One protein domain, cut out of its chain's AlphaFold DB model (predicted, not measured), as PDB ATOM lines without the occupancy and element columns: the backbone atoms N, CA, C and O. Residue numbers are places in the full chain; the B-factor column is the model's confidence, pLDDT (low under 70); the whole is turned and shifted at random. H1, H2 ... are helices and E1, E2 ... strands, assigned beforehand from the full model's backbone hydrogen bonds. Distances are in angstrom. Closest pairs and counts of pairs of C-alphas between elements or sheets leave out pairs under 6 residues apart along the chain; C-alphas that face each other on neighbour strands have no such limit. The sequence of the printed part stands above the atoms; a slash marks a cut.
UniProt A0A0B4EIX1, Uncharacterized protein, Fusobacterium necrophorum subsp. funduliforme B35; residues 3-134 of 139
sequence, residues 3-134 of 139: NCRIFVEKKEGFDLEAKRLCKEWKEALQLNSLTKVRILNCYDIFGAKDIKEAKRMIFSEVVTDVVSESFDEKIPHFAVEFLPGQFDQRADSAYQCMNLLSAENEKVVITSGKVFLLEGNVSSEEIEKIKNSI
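This is residues 3 to 134 of the 139 residues of an uncharacterized protein of Fusobacterium necrophorum subsp. funduliforme B35 (UniProt A0A0B4EIX1). A twisted, ribbon-like sheet has its two longest strands, E2 and E5, along the length of the domain, with H1 and H3 over opposite ends of one face. H4 lies at the H1 end, near E4, and small H2 only grazes the sheet beside E3. The 132 printed residues run E1 H1 E2 H2 E3 E4 H3 E5 H4, mixed helices and strands; the sheet, E3 E1 E2 E5 E4, is antiparallel throughout. The whole is compact, radius of gyration of the C-alphas 16.2 A, but elongated, spanning 51 by 33 by 23 A.

E2, residues 34 to 48, measures 38.2 A, and E5, residues 109 to 120, 35.6 A. E1, residues 3 to 10, begins at C-alpha 3 (5.112, -51.274, 59.021) and measures 23.5 A. E3 is residues 65 to 68 and E4 77 to 81. H1, residues 16 to 29, measures 19.5 A, and H3, residues 89 to 101, 18.7 A. H2 is residues 52 to 57; H4, residues 124 to 133, ends at C-alpha 133 (10.070, -24.563, 41.532).

Pairs within hydrogen-bond range are N 42 and O 113 for E2 and E5, 2.8 A; N 6 and O 43 for E1 and E2, 2.9 A; N 7 and O 68 for E3 and E1, 2.8 A; and N 80 and O 114 for E5 and E4, 2.8 A. H1 lies over E2 at a height over the sheet of 8.9 A, with C-alphas 22 and 37 closest, 5.2 A. H3, on the same face, lies over E2 and E5 at 9.3 A; C-alphas 91 and 111 are its closest to E5, 5.2 A. H1, with residues 25 to 29 alone, and H4 only just touch, with 3 pairs of C-alphas within 8 A, the closest 25 and 130, 6.9 A. E2, H2 and E3 form a split strand-helix-strand unit, two strands running the same way with E1 between them, its crossover right-handed. Every O i to N i+4 pair is within range in H1, H3 and H4; in H2 1 of 2 is.

C-alphas 32 and 103 are farthest apart, 51.1 A. The printed part has no cut and no long link. Mean pLDDT of the printed part is 88.6; residues 84 and 103 to 106 are under 70.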
ATOM      1  N   ASN A   3       4.969 -52.455  59.860       83.12
ATOM      2  CA  ASN A   3       5.112 -51.274  59.021       83.12
ATOM      3  C   ASN A   3       6.603 -51.028  58.821       83.12
ATOM      4  O   ASN A   3       7.381 -51.166  59.768       83.12
ATOM      5  N   CYS A   4       7.011 -50.703  57.602       87.75
ATOM      6  CA  CYS A   4       8.408 -50.458  57.284       87.75
ATOM      7  C   CYS A   4       8.519 -49.328  56.273       87.75
ATOM      8  O   CYS A   4       7.786 -49.307  55.287       87.75
ATOM      9  N   ARG A   5       9.478 -48.437  56.521       91.44
ATOM     10  CA  ARG A   5       9.925 -47.434  55.567       91.44
ATOM     11  C   ARG A   5      11.250 -47.868  54.955       91.44
ATOM     12  O   ARG A   5      12.125 -48.379  55.657       91.44
ATOM     13  N   ILE A   6      11.379 -47.687  53.649       92.25
ATOM     14  CA  ILE A   6      12.590 -48.000  52.893       92.25
ATOM     15  C   ILE A   6      12.955 -46.794  52.041       92.25
ATOM     16  O   ILE A   6      12.096 -46.218  51.379       92.25
ATOM     17  N   PHE A   7      14.239 -46.460  52.018       94.56
ATOM     18  CA  PHE A   7      14.810 -45.448  51.146       94.56
ATOM     19  C   PHE A   7      15.713 -46.107  50.113       94.56
ATOM     20  O   PHE A   7      16.578 -46.919  50.454       94.56
ATOM     21  N   VAL A   8      15.513 -45.742  48.853       94.75
ATOM     22  CA  VAL A   8      16.275 -46.270  47.722       94.75
ATOM     23  C   VAL A   8      16.930 -45.113  46.987       94.75
ATOM     24  O   VAL A   8      16.252 -44.261  46.410       94.75
ATOM     25  N   GLU A   9      18.257 -45.097  47.022       96.00
ATOM     26  CA  GLU A   9      19.101 -44.083  46.396       96.00
ATOM     27  C   GLU A   9      19.884 -44.691  45.237       96.00
ATOM     28  O   GLU A   9      20.429 -45.786  45.368       96.00
ATOM     29  N   LYS A  10      20.011 -43.972  44.119       95.62
ATOM     30  CA  LYS A  10      20.926 -44.383  43.048       95.62
ATOM     31  C   LYS A  10      22.375 -44.219  43.516       95.62
ATOM     32  O   LYS A  10      22.745 -43.179  44.055       95.62
ATOM     33  N   LYS A  11      23.210 -45.230  43.276       94.12
ATOM     34  CA  LYS A  11      24.656 -45.161  43.522       94.12
ATOM     35  C   LYS A  11      25.289 -44.047  42.700       94.12
ATOM     36  O   LYS A  11      24.817 -43.699  41.615       94.12
ATOM     37  N   GLU A  12      26.422 -43.554  43.187       92.00
ATOM     38  CA  GLU A  12      27.251 -42.623  42.432       92.00
ATOM     39  C   GLU A  12      27.589 -43.201  41.048       92.00
ATOM     40  O   GLU A  12      28.030 -44.343  40.922       92.00
ATOM     41  N   GLY A  13      27.318 -42.417  40.002       92.81
ATOM     42  CA  GLY A  13      27.470 -42.839  38.606       92.81
ATOM     43  C   GLY A  13      26.153 -43.248  37.937       92.81
ATOM     44  O   GLY A  13      26.053 -43.156  36.717       92.81
ATOM     45  N   PHE A  14      25.125 -43.601  38.715       93.88
ATOM     46  CA  PHE A  14      23.761 -43.881  38.236       93.88
ATOM     47  C   PHE A  14      22.758 -42.771  38.604       93.88
ATOM     48  O   PHE A  14      21.610 -42.776  38.163       93.88
ATOM     49  N   ASP A  15      23.199 -41.789  39.383       95.06
ATOM     50  CA  ASP A  15      22.463 -40.650  39.938       95.06
ATOM     51  C   ASP A  15      22.225 -39.503  38.930       95.06
ATOM     52  O   ASP A  15      22.311 -38.320  39.266       95.06
ATOM     53  N   LEU A  16      21.919 -39.835  37.669       95.62
ATOM     54  CA  LEU A  16      21.761 -38.853  36.585       95.62
ATOM     55  C   LEU A  16      20.639 -37.839  36.855       95.62
ATOM     56  O   LEU A  16      20.810 -36.652  36.580       95.62
ATOM     57  N   GLU A  17      19.512 -38.289  37.419       94.31
ATOM     58  CA  GLU A  17      18.396 -37.411  37.805       94.31
ATOM     59  C   GLU A  17      18.841 -36.385  38.856       94.31
ATOM     60  O   GLU A  17      18.599 -35.189  38.701       94.31
ATOM     61  N   ALA A  18      19.563 -36.840  39.883       96.38
ATOM     62  CA  ALA A  18      20.033 -35.996  40.976       96.38
ATOM     63  C   ALA A  18      21.049 -34.951  40.490       96.38
ATOM     64  O   ALA A  18      20.933 -33.766  40.805       96.38
ATOM     65  N   LYS A  19      21.992 -35.361  39.633       96.62
ATOM     66  CA  LYS A  19      22.957 -34.455  38.992       96.62
ATOM     67  C   LYS A  19      22.280 -33.417  38.102       96.62
ATOM     68  O   LYS A  19      22.655 -32.244  38.145       96.62
ATOM     69  N   ARG A  20      21.277 -33.828  37.320       95.81
ATOM     70  CA  ARG A  20      20.501 -32.918  36.471       95.81
ATOM     71  C   ARG A  20      19.756 -31.880  37.310       95.81
ATOM     72  O   ARG A  20      19.904 -30.698  37.025       95.81
ATOM     73  N   LEU A  21      19.014 -32.305  38.336       94.81
ATOM     74  CA  LEU A  21      18.277 -31.388  39.215       94.81
ATOM     75  C   LEU A  21      19.209 -30.432  39.954       94.81
ATOM     76  O   LEU A  21      18.915 -29.247  40.037       94.81
ATOM     77  N   CYS A  22      20.361 -30.920  40.427       95.75
ATOM     78  CA  CYS A  22      21.378 -30.062  41.028       95.75
ATOM     79  C   CYS A  22      21.785 -28.943  40.062       95.75
ATOM     80  O   CYS A  22      21.712 -27.771  40.414       95.75
ATOM     81  N   LYS A  23      22.150 -29.284  38.821       95.44
ATOM     82  CA  LYS A  23      22.523 -28.287  37.810       95.44
ATOM     83  C   LYS A  23      21.377 -27.310  37.521       95.44
ATOM     84  O   LYS A  23      21.590 -26.104  37.544       95.44
ATOM     85  N   GLU A  24      20.177 -27.833  37.295       93.88
ATOM     86  CA  GLU A  24      18.988 -27.049  36.961       93.88
ATOM     87  C   GLU A  24      18.627 -26.050  38.069       93.88
ATOM     88  O   GLU A  24      18.457 -24.868  37.789       93.88
ATOM     89  N   TRP A  25      18.587 -26.478  39.333       94.50
ATOM     90  CA  TRP A  25      18.295 -25.582  40.455       94.50
ATOM     91  C   TRP A  25      19.406 -24.566  40.698       94.50
ATOM     92  O   TRP A  25      19.111 -23.407  40.991       94.50
ATOM     93  N   LYS A  26      20.678 -24.947  40.534       94.19
ATOM     94  CA  LYS A  26      21.791 -23.990  40.625       94.19
ATOM     95  C   LYS A  26      21.668 -22.888  39.577       94.19
ATOM     96  O   LYS A  26      21.814 -21.720  39.920       94.19
ATOM     97  N   GLU A  27      21.378 -23.250  38.330       93.56
ATOM     98  CA  GLU A  27      21.280 -22.306  37.211       93.56
ATOM     99  C   GLU A  27      20.001 -21.460  37.281       93.56
ATOM    100  O   GLU A  27      20.069 -20.234  37.205       93.56
ATOM    101  N   ALA A  28      18.839 -22.089  37.471       92.38
ATOM    102  CA  ALA A  28      17.543 -21.414  37.427       92.38
ATOM    103  C   ALA A  28      17.249 -20.574  38.680       92.38
ATOM    104  O   ALA A  28      16.630 -19.516  38.578       92.38
ATOM    105  N   LEU A  29      17.684 -21.029  39.861       91.62
ATOM    106  CA  LEU A  29      17.399 -20.374  41.145       91.62
ATOM    107  C   LEU A  29      18.617 -19.634  41.728       91.62
ATOM    108  O   LEU A  29      18.513 -19.053  42.809       91.62
ATOM    109  N   GLN A  30      19.749 -19.632  41.008       91.88
ATOM    110  CA  GLN A  30      21.016 -18.987  41.390       91.88
ATOM    111  C   GLN A  30      21.591 -19.492  42.730       91.88
ATOM    112  O   GLN A  30      22.174 -18.734  43.505       91.88
ATOM    113  N   LEU A  31      21.436 -20.790  43.007       91.75
ATOM    114  CA  LEU A  31      21.833 -21.424  44.273       91.75
ATOM    115  C   LEU A  31      23.305 -21.841  44.269       91.75
ATOM    116  O   LEU A  31      23.648 -23.017  44.164       91.75
ATOM    117  N   ASN A  32      24.211 -20.872  44.384       88.50
ATOM    118  CA  ASN A  32      25.653 -21.145  44.355       88.50
ATOM    119  C   ASN A  32      26.140 -21.996  45.546       88.50
ATOM    120  O   ASN A  32      27.158 -22.680  45.429       88.50
ATOM    121  N   SER A  33      25.410 -21.970  46.666       92.50
ATOM    122  CA  SER A  33      25.686 -22.722  47.897       92.50
ATOM    123  C   SER A  33      25.391 -24.225  47.781       92.50
ATOM    124  O   SER A  33      25.992 -25.010  48.516       92.50
ATOM    125  N   LEU A  34      24.504 -24.628  46.860       96.00
ATOM    126  CA  LEU A  34      24.116 -26.019  46.621       96.00
ATOM    127  C   LEU A  34      25.253 -26.753  45.905       96.00
ATOM    128  O   LEU A  34      25.646 -26.383  44.800       96.00
ATOM    129  N   THR A  35      25.803 -27.805  46.499       95.31
ATOM    130  CA  THR A  35      26.924 -28.560  45.916       95.31
ATOM    131  C   THR A  35      26.474 -29.879  45.311       95.31
ATOM    132  O   THR A  35      26.988 -30.276  44.262       95.31
ATOM    133  N   LYS A  36      25.491 -30.538  45.929       95.88
ATOM    134  CA  LYS A  36      24.973 -31.832  45.487       95.88
ATOM    135  C   LYS A  36      23.507 -31.973  45.876       95.88
ATOM    136  O   LYS A  36      23.092 -31.548  46.948       95.88
ATOM    137  N   VAL A  37      22.741 -32.614  45.002       96.75
ATOM    138  CA  VAL A  37      21.393 -33.097  45.308       96.75
ATOM    139  C   VAL A  37      21.467 -34.611  45.389       96.75
ATOM    140  O   VAL A  37      22.119 -35.244  44.558       96.75
ATOM    141  N   ARG A  38      20.796 -35.186  46.378       97.19
ATOM    142  CA  ARG A  38      20.535 -36.623  46.481       97.19
ATOM    143  C   ARG A  38      19.033 -36.843  46.481       97.19
ATOM    144  O   ARG A  38      18.287 -36.033  47.028       97.19
ATOM    145  N   ILE A  39      18.599 -37.929  45.854       96.50
ATOM    146  CA  ILE A  39      17.184 -38.284  45.741       96.50
ATOM    147  C   ILE A  39      17.004 -39.667  46.345       96.50
ATOM    148  O   ILE A  39      17.540 -40.648  45.827       96.50
ATOM    149  N   LEU A  40      16.223 -39.744  47.416       96.50
ATOM    150  CA  LEU A  40      15.794 -41.003  48.004       96.50
ATOM    151  C   LEU A  40      14.363 -41.279  47.567       96.50
ATOM    152  O   LEU A  40      13.456 -40.519  47.903       96.50
ATOM    153  N   ASN A  41      14.137 -42.382  46.861       94.44
ATOM    154  CA  ASN A  41      12.782 -42.894  46.692       94.44
ATOM    155  C   ASN A  41      12.363 -43.541  48.013       94.44
ATOM    156  O   ASN A  41      12.987 -44.503  48.459       94.44
ATOM    157  N   CYS A  42      11.343 -42.978  48.646       93.69
ATOM    158  CA  CYS A  42      10.783 -43.469  49.894       93.69
ATOM    159  C   CYS A  42       9.619 -44.409  49.582       93.69
ATOM    160  O   CYS A  42       8.762 -44.063  48.771       93.69
ATOM    161  N   TYR A  43       9.580 -45.565  50.238       91.94
ATOM    162  CA  TYR A  43       8.454 -46.490  50.211       91.94
ATOM    163  C   TYR A  43       7.995 -46.752  51.633       91.94
ATOM    164  O   TYR A  43       8.780 -47.221  52.459       91.94
ATOM    165  N   ASP A  44       6.721 -46.500  51.891       91.00
ATOM    166  CA  ASP A  44       6.055 -46.932  53.108       91.00
ATOM    167  C   ASP A  44       5.227 -48.168  52.811       91.00
ATOM    168  O   ASP A  44       4.362 -48.160  51.939       91.00
ATOM    169  N   ILE A  45       5.521 -49.241  53.540       90.00
ATOM    170  CA  ILE A  45       4.900 -50.548  53.370       90.00
ATOM    171  C   ILE A  45       4.169 -50.878  54.662       90.00
ATOM    172  O   ILE A  45       4.782 -51.005  55.727       90.00
ATOM    173  N   PHE A  46       2.860 -51.058  54.561       88.62
ATOM    174  CA  PHE A  46       1.980 -51.389  55.673       88.62
ATOM    175  C   PHE A  46       1.409 -52.790  55.478       88.62
ATOM    176  O   PHE A  46       1.071 -53.182  54.366       88.62
ATOM    177  N   GLY A  47       1.270 -53.553  56.562       83.88
ATOM    178  CA  GLY A  47       0.559 -54.837  56.514       83.88
ATOM    179  C   GLY A  47       1.393 -56.056  56.102       83.88
ATOM    180  O   GLY A  47       0.897 -57.175  56.214       83.88
ATOM    181  N   ALA A  48       2.659 -55.893  55.709       80.38
ATOM    182  CA  ALA A  48       3.496 -57.016  55.284       80.38
ATOM    183  C   ALA A  48       3.991 -57.873  56.473       80.38
ATOM    184  O   ALA A  48       4.230 -57.375  57.584       80.38
ATOM    185  N   LYS A  49       4.114 -59.192  56.256       72.81
ATOM    186  CA  LYS A  49       4.648 -60.153  57.244       72.81
ATOM    187  C   LYS A  49       6.168 -60.284  57.155       72.81
ATOM    188  O   LYS A  49       6.834 -60.184  58.185       72.81
ATOM    189  N   ASP A  50       6.691 -60.459  55.943       72.62
ATOM    190  CA  ASP A  50       8.122 -60.471  55.645       72.62
ATOM    191  C   ASP A  50       8.414 -59.499  54.501       72.62
ATOM    192  O   ASP A  50       7.782 -59.539  53.450       72.62
ATOM    193  N   ILE A  51       9.345 -58.583  54.743       77.25
ATOM    194  CA  ILE A  51       9.756 -57.552  53.788       77.25
ATOM    195  C   ILE A  51      11.207 -57.791  53.359       77.25
ATOM    196  O   ILE A  51      11.647 -57.220  52.371       77.25
ATOM    197  N   LYS A  52      11.980 -58.628  54.066       77.62
ATOM    198  CA  LYS A  52      13.443 -58.677  53.933       77.62
ATOM    199  C   LYS A  52      13.892 -59.110  52.537       77.62
ATOM    200  O   LYS A  52      14.785 -58.476  51.975       77.62
ATOM    201  N   GLU A  53      13.268 -60.146  51.982       72.25
ATOM    202  CA  GLU A  53      13.531 -60.593  50.608       72.25
ATOM    203  C   GLU A  53      12.984 -59.596  49.582       72.25
ATOM    204  O   GLU A  53      13.698 -59.187  48.661       72.25
ATOM    205  N   ALA A  54      11.769 -59.090  49.813       77.88
ATOM    206  CA  ALA A  54      11.140 -58.088  48.962       77.88
ATOM    207  C   ALA A  54      11.974 -56.802  48.825       77.88
ATOM    208  O   ALA A  54      12.057 -56.263  47.724       77.88
ATOM    209  N   LYS A  55      12.661 -56.340  49.890       78.12
ATOM    210  CA  LYS A  55      13.522 -55.135  49.855       78.12
ATOM    211  C   LYS A  55      14.498 -55.170  48.688       78.12
ATOM    212  O   LYS A  55      14.662 -54.167  48.006       78.12
ATOM    213  N   ARG A  56      15.148 -56.319  48.480       74.69
ATOM    214  CA  ARG A  56      16.189 -56.472  47.459       74.69
ATOM    215  C   ARG A  56      15.627 -56.798  46.087       74.69
ATOM    216  O   ARG A  56      16.241 -56.412  45.106       74.69
ATOM    217  N   MET A  57      14.522 -57.539  46.024       78.19
ATOM    218  CA  MET A  57      13.972 -58.022  44.755       78.19
ATOM    219  C   MET A  57      13.035 -57.019  44.081       78.19
ATOM    220  O   MET A  57      12.990 -56.973  42.859       78.19
ATOM    221  N   ILE A  58      12.282 -56.244  44.865       82.56
ATOM    222  CA  ILE A  58      11.201 -55.389  44.354       82.56
ATOM    223  C   ILE A  58      11.611 -53.922  44.348       82.56
ATOM    224  O   ILE A  58      11.354 -53.210  43.383       82.56
ATOM    225  N   PHE A  59      12.228 -53.451  45.431       82.69
ATOM    226  CA  PHE A  59      12.397 -52.012  45.637       82.69
ATOM    227  C   PHE A  59      13.717 -51.463  45.096       82.69
ATOM    228  O   PHE A  59      13.859 -50.246  45.000       82.69
ATOM    229  N   SER A  60      14.673 -52.322  44.734       83.69
ATOM    230  CA  SER A  60      16.016 -51.896  44.343       83.69
ATOM    231  C   SER A  60      16.656 -52.798  43.306       83.69
ATOM    232  O   SER A  60      16.529 -54.017  43.376       83.69
ATOM    233  N   GLU A  61      17.488 -52.216  42.458       85.19
ATOM    234  CA  GLU A  61      18.450 -52.954  41.655       85.19
ATOM    235  C   GLU A  61      19.804 -52.974  42.366       85.19
ATOM    236  O   GLU A  61      20.490 -51.959  42.451       85.19
ATOM    237  N   VAL A  62      20.246 -54.144  42.836       83.50
ATOM    238  CA  VAL A  62      21.481 -54.288  43.640       83.50
ATOM    239  C   VAL A  62      22.711 -53.642  42.988       83.50
ATOM    240  O   VAL A  62      23.608 -53.163  43.686       83.50
ATOM    241  N   VAL A  63      22.778 -53.620  41.655       87.69
ATOM    242  CA  VAL A  63      23.901 -53.036  40.913       87.69
ATOM    243  C   VAL A  63      23.870 -51.510  40.958       87.69
ATOM    244  O   VAL A  63      24.926 -50.911  41.165       87.69
ATOM    245  N   THR A  64      22.695 -50.891  40.840       90.75
ATOM    246  CA  THR A  64      22.550 -49.443  40.614       90.75
ATOM    247  C   THR A  64      22.046 -48.678  41.837       90.75
ATOM    248  O   THR A  64      22.215 -47.463  41.888       90.75
ATOM    249  N   ASP A  65      21.510 -49.369  42.845       93.62
ATOM    250  CA  ASP A  65      20.834 -48.770  43.994       93.62
ATOM    251  C   ASP A  65      21.486 -49.121  45.337       93.62
ATOM    252  O   ASP A  65      22.111 -50.171  45.522       93.62
ATOM    253  N   VAL A  66      21.294 -48.226  46.301       92.12
ATOM    254  CA  VAL A  66      21.568 -48.406  47.724       92.12
ATOM    255  C   VAL A  66      20.239 -48.380  48.463       92.12
ATOM    256  O   VAL A  66      19.466 -47.432  48.336       92.12
ATOM    257  N   VAL A  67      19.985 -49.420  49.255       91.94
ATOM    258  CA  VAL A  67      18.795 -49.522  50.104       91.94
ATOM    259  C   VAL A  67      19.173 -49.204  51.538       91.94
ATOM    260  O   VAL A  67      20.119 -49.780  52.076       91.94
ATOM    261  N   SER A  68      18.412 -48.320  52.170       91.69
ATOM    262  CA  SER A  68      18.591 -47.925  53.565       91.69
ATOM    263  C   SER A  68      17.245 -47.815  54.282       91.69
ATOM    264  O   SER A  68      16.194 -47.693  53.657       91.69
ATOM    265  N   GLU A  69      17.262 -47.911  55.611       90.06
ATOM    266  CA  GLU A  69      16.073 -47.715  56.462       90.06
ATOM    267  C   GLU A  69      16.044 -46.315  57.096       90.06
ATOM    268  O   GLU A  69      15.043 -45.916  57.685       90.06
ATOM    269  N   SER A  70      17.131 -45.558  56.949       92.75
ATOM    270  CA  SER A  70      17.314 -44.210  57.480       92.75
ATOM    271  C   SER A  70      18.301 -43.434  56.613       92.75
ATOM    272  O   SER A  70      19.138 -44.029  55.933       92.75
ATOM    273  N   PHE A  71      18.268 -42.110  56.711       93.88
ATOM    274  CA  PHE A  71      19.256 -41.211  56.122       93.88
ATOM    275  C   PHE A  71      19.698 -40.169  57.160       93.88
ATOM    276  O   PHE A  71      19.154 -40.118  58.260       93.88
ATOM    277  N   ASP A  72      20.710 -39.364  56.833       93.25
ATOM    278  CA  ASP A  72      21.168 -38.298  57.726       93.25
ATOM    279  C   ASP A  72      20.226 -37.087  57.658       93.25
ATOM    280  O   ASP A  72      20.317 -36.259  56.751       93.25
ATOM    281  N   GLU A  73      19.320 -36.989  58.629       91.56
ATOM    282  CA  GLU A  73      18.351 -35.893  58.748       91.56
ATOM    283  C   GLU A  73      18.998 -34.534  59.065       91.56
ATOM    284  O   GLU A  73      18.333 -33.505  58.967       91.56
ATOM    285  N   LYS A  74      20.293 -34.492  59.419       92.44
ATOM    286  CA  LYS A  74      21.018 -33.224  59.612       92.44
ATOM    287  C   LYS A  74      21.281 -32.499  58.296       92.44
ATOM    288  O   LYS A  74      21.509 -31.290  58.309       92.44
ATOM    289  N   ILE A  75      21.287 -33.223  57.176       94.31
ATOM    290  CA  ILE A  75      21.414 -32.621  55.851       94.31
ATOM    291  C   ILE A  75      20.096 -31.899  55.541       94.31
ATOM    292  O   ILE A  75      19.035 -32.506  55.712       94.31
ATOM    293  N   PRO A  76      20.121 -30.637  55.070       94.94
ATOM    294  CA  PRO A  76      18.913 -29.948  54.636       94.94
ATOM    295  C   PRO A  76      18.120 -30.791  53.632       94.94
ATOM    296  O   PRO A  76      18.670 -31.258  52.634       94.94
ATOM    297  N   HIS A  77      16.836 -31.018  53.900       94.81
ATOM    298  CA  HIS A  77      16.023 -31.918  53.089       94.81
ATOM    299  C   HIS A  77      14.547 -31.528  53.073       94.81
ATOM    300  O   HIS A  77      14.061 -30.783  53.924       94.81
ATOM    301  N   PHE A  78      13.823 -32.052  52.090       93.69
ATOM    302  CA  PHE A  78      12.368 -31.972  52.021       93.69
ATOM    303  C   PHE A  78      11.801 -33.200  51.302       93.69
ATOM    304  O   PHE A  78      12.482 -33.824  50.485       93.69
ATOM    305  N   ALA A  79      10.549 -33.544  51.597       92.62
ATOM    306  CA  ALA A  79       9.852 -34.660  50.971       92.62
ATOM    307  C   ALA A  79       8.749 -34.173  50.023       92.62
ATOM    308  O   ALA A  79       8.122 -33.138  50.248       92.62
ATOM    309  N   VAL A  80       8.507 -34.951  48.972       90.38
ATOM    310  CA  VAL A  80       7.332 -34.845  48.107       90.38
ATOM    311  C   VAL A  80       6.610 -36.181  48.088       90.38
ATOM    312  O   VAL A  80       7.230 -37.242  47.962       90.38
ATOM    313  N   GLU A  81       5.293 -36.119  48.195       85.12
ATOM    314  CA  GLU A  81       4.397 -37.265  48.091       85.12
ATOM    315  C   GLU A  81       3.359 -37.011  46.997       85.12
ATOM    316  O   GLU A  81       3.094 -35.869  46.609       85.12
ATOM    317  N   PHE A  82       2.775 -38.090  46.488       80.31
ATOM    318  CA  PHE A  82       1.639 -37.992  45.584       80.31
ATOM    319  C   PHE A  82       0.403 -37.530  46.359       80.31
ATOM    320  O   PHE A  82       0.092 -38.048  47.434       80.31
ATOM    321  N   LEU A  83      -0.320 -36.554  45.810       76.25
ATOM    322  CA  LEU A  83      -1.577 -36.105  46.403       76.25
ATOM    323  C   LEU A  83      -2.669 -37.173  46.238       76.25
ATOM    324  O   LEU A  83      -2.660 -37.908  45.247       76.25
ATOM    325  N   PRO A  84      -3.671 -37.219  47.136       69.50
ATOM    326  CA  PRO A  84      -4.836 -38.079  46.958       69.50
ATOM    327  C   PRO A  84      -5.468 -37.888  45.572       69.50
ATOM    328  O   PRO A  84      -5.815 -36.771  45.189       69.50
ATOM    329  N   GLY A  85      -5.598 -38.979  44.815       74.50
ATOM    330  CA  GLY A  85      -6.114 -38.973  43.441       74.50
ATOM    331  C   GLY A  85      -5.047 -38.874  42.343       74.50
ATOM    332  O   GLY A  85      -5.376 -39.084  41.178       74.50
ATOM    333  N   GLN A  86      -3.779 -38.613  42.680       80.62
ATOM    334  CA  GLN A  86      -2.669 -38.823  41.751       80.62
ATOM    335  C   GLN A  86      -2.301 -40.305  41.713       80.62
ATOM    336  O   GLN A  86      -2.208 -40.964  42.748       80.62
ATOM    337  N   PHE A  87      -2.091 -40.830  40.509       80.94
ATOM    338  CA  PHE A  87      -1.657 -42.209  40.347       80.94
ATOM    339  C   PHE A  87      -0.173 -42.338  40.700       80.94
ATOM    340  O   PHE A  87       0.690 -41.792  40.009       80.94
ATOM    341  N   ASP A  88       0.113 -43.084  41.764       87.81
ATOM    342  CA  ASP A  88       1.467 -43.475  42.129       87.81
ATOM    343  C   ASP A  88       1.841 -44.775  41.403       87.81
ATOM    344  O   ASP A  88       1.688 -45.883  41.922       87.81
ATOM    345  N   GLN A  89       2.347 -44.631  40.176       87.12
ATOM    346  CA  GLN A  89       2.797 -45.759  39.353       87.12
ATOM    347  C   GLN A  89       3.860 -46.615  40.055       87.12
ATOM    348  O   GLN A  89       3.943 -47.823  39.832       87.12
ATOM    349  N   ARG A  90       4.705 -45.995  40.885       88.19
ATOM    350  CA  ARG A  90       5.830 -46.668  41.534       88.19
ATOM    351  C   ARG A  90       5.348 -47.513  42.711       88.19
ATOM    352  O   ARG A  90       5.782 -48.657  42.837       88.19
ATOM    353  N   ALA A  91       4.429 -46.992  43.522       88.44
ATOM    354  CA  ALA A  91       3.768 -47.777  44.559       88.44
ATOM    355  C   ALA A  91       2.904 -48.901  43.974       88.44
ATOM    356  O   ALA A  91       2.968 -50.024  44.472       88.44
ATOM    357  N   ASP A  92       2.160 -48.633  42.894       89.56
ATOM    358  CA  ASP A  92       1.324 -49.643  42.236       89.56
ATOM    359  C   ASP A  92       2.168 -50.795  41.668       89.56
ATOM    360  O   ASP A  92       1.909 -51.963  41.957       89.56
ATOM    361  N   SER A  93       3.260 -50.482  40.960       89.81
ATOM    362  CA  SER A  93       4.187 -51.501  40.457       89.81
ATOM    363  C   SER A  93       4.795 -52.335  41.589       89.81
ATOM    364  O   SER A  93       4.861 -53.560  41.475       89.81
ATOM    365  N   ALA A  94       5.206 -51.702  42.693       88.75
ATOM    366  CA  ALA A  94       5.738 -52.421  43.846       88.75
ATOM    367  C   ALA A  94       4.685 -53.338  44.489       88.75
ATOM    368  O   ALA A  94       5.007 -54.460  44.887       88.75
ATOM    369  N   TYR A  95       3.428 -52.893  44.563       88.94
ATOM    370  CA  TYR A  95       2.320 -53.674  45.111       88.94
ATOM    371  C   TYR A  95       2.029 -54.908  44.252       88.94
ATOM    372  O   TYR A  95       1.938 -56.020  44.775       88.94
ATOM    373  N   GLN A  96       1.981 -54.743  42.928       87.62
ATOM    374  CA  GLN A  96       1.807 -55.863  42.004       87.62
ATOM    375  C   GLN A  96       2.927 -56.901  42.160       87.62
ATOM    376  O   GLN A  96       2.649 -58.095  42.285       87.62
ATOM    377  N   CYS A  97       4.189 -56.465  42.233       86.88
ATOM    378  CA  CYS A  97       5.313 -57.372  42.468       86.88
ATOM    379  C   CYS A  97       5.219 -58.083  43.829       86.88
ATOM    380  O   CYS A  97       5.503 -59.277  43.913       86.88
ATOM    381  N   MET A  98       4.789 -57.386  44.887       84.19
ATOM    382  CA  MET A  98       4.599 -57.977  46.218       84.19
ATOM    383  C   MET A  98       3.539 -59.082  46.218       84.19
ATOM    384  O   MET A  98       3.741 -60.121  46.853       84.19
ATOM    385  N   ASN A  99       2.438 -58.889  45.491       81.44
ATOM    386  CA  ASN A  99       1.375 -59.888  45.371       81.44
ATOM    387  C   ASN A  99       1.808 -61.128  44.580       81.44
ATOM    388  O   ASN A  99       1.359 -62.230  44.881       81.44
ATOM    389  N   LEU A 100       2.714 -60.976  43.607       82.31
ATOM    390  CA  LEU A 100       3.277 -62.111  42.869       82.31
ATOM    391  C   LEU A 100       4.210 -62.977  43.726       82.31
ATOM    392  O   LEU A 100       4.314 -64.176  43.479       82.31
ATOM    393  N   LEU A 101       4.882 -62.398  44.729       79.75
ATOM    394  CA  LEU A 101       5.755 -63.158  45.630       79.75
ATOM    395  C   LEU A 101       4.975 -64.051  46.603       79.75
ATOM    396  O   LEU A 101       5.468 -65.110  46.984       79.75
ATOM    397  N   SER A 102       3.784 -63.631  47.042       71.56
ATOM    398  CA  SER A 102       2.946 -64.430  47.940       71.56
ATOM    399  C   SER A 102       1.495 -63.961  47.940       71.56
ATOM    400  O   SER A 102       1.217 -62.775  48.108       71.56
ATOM    401  N   ALA A 103       0.568 -64.922  47.882       65.88
ATOM    402  CA  ALA A 103      -0.869 -64.684  48.021       65.88
ATOM    403  C   ALA A 103      -1.262 -64.118  49.404       65.88
ATOM    404  O   ALA A 103      -2.338 -63.557  49.565       65.88
ATOM    405  N   GLU A 104      -0.391 -64.213  50.415       68.06
ATOM    406  CA  GLU A 104      -0.652 -63.630  51.740       68.06
ATOM    407  C   GLU A 104      -0.459 -62.102  51.795       68.06
ATOM    408  O   GLU A 104      -0.770 -61.482  52.817       68.06
ATOM    409  N   ASN A 105       0.041 -61.485  50.717       68.75
ATOM    410  CA  ASN A 105       0.316 -60.049  50.639       68.75
ATOM    411  C   ASN A 105      -0.875 -59.202  50.149       68.75
ATOM    412  O   ASN A 105      -0.739 -57.986  50.079       68.75
ATOM    413  N   GLU A 106      -2.060 -59.781  49.910       66.88
ATOM    414  CA  GLU A 106      -3.251 -59.052  49.415       66.88
ATOM    415  C   GLU A 106      -3.687 -57.852  50.280       66.88
ATOM    416  O   GLU A 106      -4.418 -56.981  49.820       66.88
ATOM    417  N   LYS A 107      -3.260 -57.795  51.547       79.19
ATOM    418  CA  LYS A 107      -3.560 -56.686  52.472       79.19
ATOM    419  C   LYS A 107      -2.435 -55.658  52.588       79.19
ATOM    420  O   LYS A 107      -2.514 -54.775  53.444       79.19
ATOM    421  N   VAL A 108      -1.365 -55.800  51.807       86.25
ATOM    422  CA  VAL A 108      -0.239 -54.870  51.831       86.25
ATOM    423  C   VAL A 108      -0.659 -53.562  51.174       86.25
ATOM    424  O   VAL A 108      -1.190 -53.551  50.071       86.25
ATOM    425  N   VAL A 109      -0.393 -52.449  51.847       87.94
ATOM    426  CA  VAL A 109      -0.539 -51.113  51.266       87.94
ATOM    427  C   VAL A 109       0.855 -50.545  51.085       87.94
ATOM    428  O   VAL A 109       1.665 -50.593  52.014       87.94
ATOM    429  N   ILE A 110       1.129 -50.022  49.893       89.62
ATOM    430  CA  ILE A 110       2.390 -49.359  49.569       89.62
ATOM    431  C   ILE A 110       2.075 -47.936  49.138       89.62
ATOM    432  O   ILE A 110       1.189 -47.722  48.317       89.62
ATOM    433  N   THR A 111       2.812 -46.976  49.679       90.56
ATOM    434  CA  THR A 111       2.836 -45.595  49.184       90.56
ATOM    435  C   THR A 111       4.271 -45.203  48.893       90.56
ATOM    436  O   THR A 111       5.183 -45.666  49.584       90.56
ATOM    437  N   SER A 112       4.491 -44.354  47.889       92.44
ATOM    438  CA  SER A 112       5.826 -43.863  47.577       92.44
ATOM    439  C   SER A 112       5.915 -42.340  47.550       92.44
ATOM    440  O   SER A 112       4.924 -41.614  47.471       92.44
ATOM    441  N   GLY A 113       7.143 -41.853  47.662       92.69
ATOM    442  CA  GLY A 113       7.480 -40.441  47.577       92.69
ATOM    443  C   GLY A 113       8.957 -40.257  47.266       92.69
ATOM    444  O   GLY A 113       9.706 -41.226  47.107       92.69
ATOM    445  N   LYS A 114       9.398 -39.004  47.199       93.94
ATOM    446  CA  LYS A 114      10.817 -38.667  47.061       93.94
ATOM    447  C   LYS A 114      11.249 -37.764  48.201       93.94
ATOM    448  O   LYS A 114      10.555 -36.810  48.530       93.94
ATOM    449  N   VAL A 115      12.413 -38.043  48.770       95.56
ATOM    450  CA  VAL A 115      13.104 -37.139  49.689       95.56
ATOM    451  C   VAL A 115      14.309 -36.573  48.958       95.56
ATOM    452  O   VAL A 115      15.139 -37.325  48.448       95.56
ATOM    453  N   PHE A 116      14.392 -35.252  48.898       96.06
ATOM    454  CA  PHE A 116      15.528 -34.541  48.334       96.06
ATOM    455  C   PHE A 116      16.428 -34.088  49.471       96.06
ATOM    456  O   PHE A 116      15.971 -33.358  50.348       96.06
ATOM    457  N   LEU A 117      17.691 -34.510  49.452       96.62
ATOM    458  CA  LEU A 117      18.716 -34.010  50.361       96.62
ATOM    459  C   LEU A 117      19.610 -33.051  49.583       96.62
ATOM    460  O   LEU A 117      20.021 -33.339  48.455       96.62
ATOM    461  N   LEU A 118      19.897 -31.912  50.196       96.56
ATOM    462  CA  LEU A 118      20.593 -30.791  49.593       96.56
ATOM    463  C   LEU A 118      21.899 -30.588  50.352       96.56
ATOM    464  O   LEU A 118      21.914 -30.092  51.477       96.56
ATOM    465  N   GLU A 119      23.005 -31.007  49.750       95.12
ATOM    466  CA  GLU A 119      24.326 -30.797  50.331       95.12
ATOM    467  C   GLU A 119      24.872 -29.426  49.927       95.12
ATOM    468  O   GLU A 119      24.625 -28.928  48.825       95.12
ATOM    469  N   GLY A 120      25.647 -28.834  50.833       93.19
ATOM    470  CA  GLY A 120      26.120 -27.459  50.734       93.19
ATOM    471  C   GLY A 120      25.619 -26.617  51.901       93.19
ATOM    472  O   GLY A 120      24.978 -27.124  52.821       93.19
ATOM    473  N   ASN A 121      25.916 -25.320  51.874       92.44
ATOM    474  CA  ASN A 121      25.442 -24.386  52.897       92.44
ATOM    475  C   ASN A 121      24.102 -23.769  52.473       92.44
ATOM    476  O   ASN A 121      24.014 -22.559  52.263       92.44
ATOM    477  N   VAL A 122      23.103 -24.627  52.249       93.12
ATOM    478  CA  VAL A 122      21.799 -24.231  51.704       93.12
ATOM    479  C   VAL A 122      20.934 -23.642  52.814       93.12
ATOM    480  O   VAL A 122      20.674 -24.303  53.821       93.12
ATOM    481  N   SER A 123      20.484 -22.401  52.642       92.31
ATOM    482  CA  SER A 123      19.631 -21.726  53.623       92.31
ATOM    483  C   SER A 123      18.168 -22.167  53.514       92.31
ATOM    484  O   SER A 123      17.714 -22.634  52.469       92.31
ATOM    485  N   SER A 124      17.377 -21.954  54.568       90.62
ATOM    486  CA  SER A 124      15.937 -22.247  54.540       90.62
ATOM    487  C   SER A 124      15.194 -21.495  53.426       90.62
ATOM    488  O   SER A 124      14.266 -22.038  52.835       90.62
ATOM    489  N   GLU A 125      15.616 -20.273  53.092       91.62
ATOM    490  CA  GLU A 125      15.037 -19.489  51.992       91.62
ATOM    491  C   GLU A 125      15.334 -20.115  50.624       91.62
ATOM    492  O   GLU A 125      14.482 -20.130  49.735       91.62
ATOM    493  N   GLU A 126      16.538 -20.661  50.448       92.25
ATOM    494  CA  GLU A 126      16.927 -21.382  49.236       92.25
ATOM    495  C   GLU A 126      16.136 -22.687  49.086       92.25
ATOM    496  O   GLU A 126      15.681 -23.005  47.986       92.25
ATOM    497  N   ILE A 127      15.887 -23.395  50.192       92.19
ATOM    498  CA  ILE A 127      15.013 -24.576  50.210       92.19
ATOM    499  C   ILE A 127      13.601 -24.203  49.748       92.19
ATOM    500  O   ILE A 127      13.039 -24.885  48.895       92.19
ATOM    501  N   GLU A 128      13.033 -23.107  50.253       91.56
ATOM    502  CA  GLU A 128      11.701 -22.649  49.838       91.56
ATOM    503  C   GLU A 128      11.648 -22.262  48.352       91.56
ATOM    504  O   GLU A 128      10.658 -22.541  47.674       91.56
ATOM    505  N   LYS A 129      12.718 -21.690  47.784       91.88
ATOM    506  CA  LYS A 129      12.802 -21.462  46.328       91.88
ATOM    507  C   LYS A 129      12.756 -22.772  45.545       91.88
ATOM    508  O   LYS A 129      12.022 -22.859  44.561       91.88
ATOM    509  N   ILE A 130      13.510 -23.784  45.983       92.12
ATOM    510  CA  ILE A 130      13.504 -25.108  45.348       92.12
ATOM    511  C   ILE A 130      12.104 -25.706  45.415       92.12
ATOM    512  O   ILE A 130      11.581 -26.134  44.387       92.12
ATOM    513  N   LYS A 131      11.470 -25.668  46.589       90.56
ATOM    514  CA  LYS A 131      10.093 -26.120  46.761       90.56
ATOM    515  C   LYS A 131       9.161 -25.419  45.766       90.56
ATOM    516  O   LYS A 131       8.519 -26.054  44.945       90.56
ATOM    517  N   ASN A 132       9.165 -24.095  45.700       89.25
ATOM    518  CA  ASN A 132       8.290 -23.378  44.766       89.25
ATOM    519  C   ASN A 132       8.555 -23.681  43.275       89.25
ATOM    520  O   ASN A 132       7.663 -23.480  42.453       89.25
ATOM    521  N   SER A 133       9.743 -24.182  42.916       85.94
ATOM    522  CA  SER A 133      10.070 -24.563  41.532       85.94
ATOM    523  C   SER A 133       9.472 -25.904  41.087       85.94
ATOM    524  O   SER A 133       9.374 -26.173  39.891       85.94
ATOM    525  N   ILE A 134       9.066 -26.759  42.027       81.75
ATOM    526  CA  ILE A 134       8.601 -28.114  41.733       81.75
ATOM    527  C   ILE A 134       7.068 -28.106  41.689       81.75
ATOM    528  O   ILE A 134       6.399 -27.684  42.626       81.75
TER     529      ILE A 134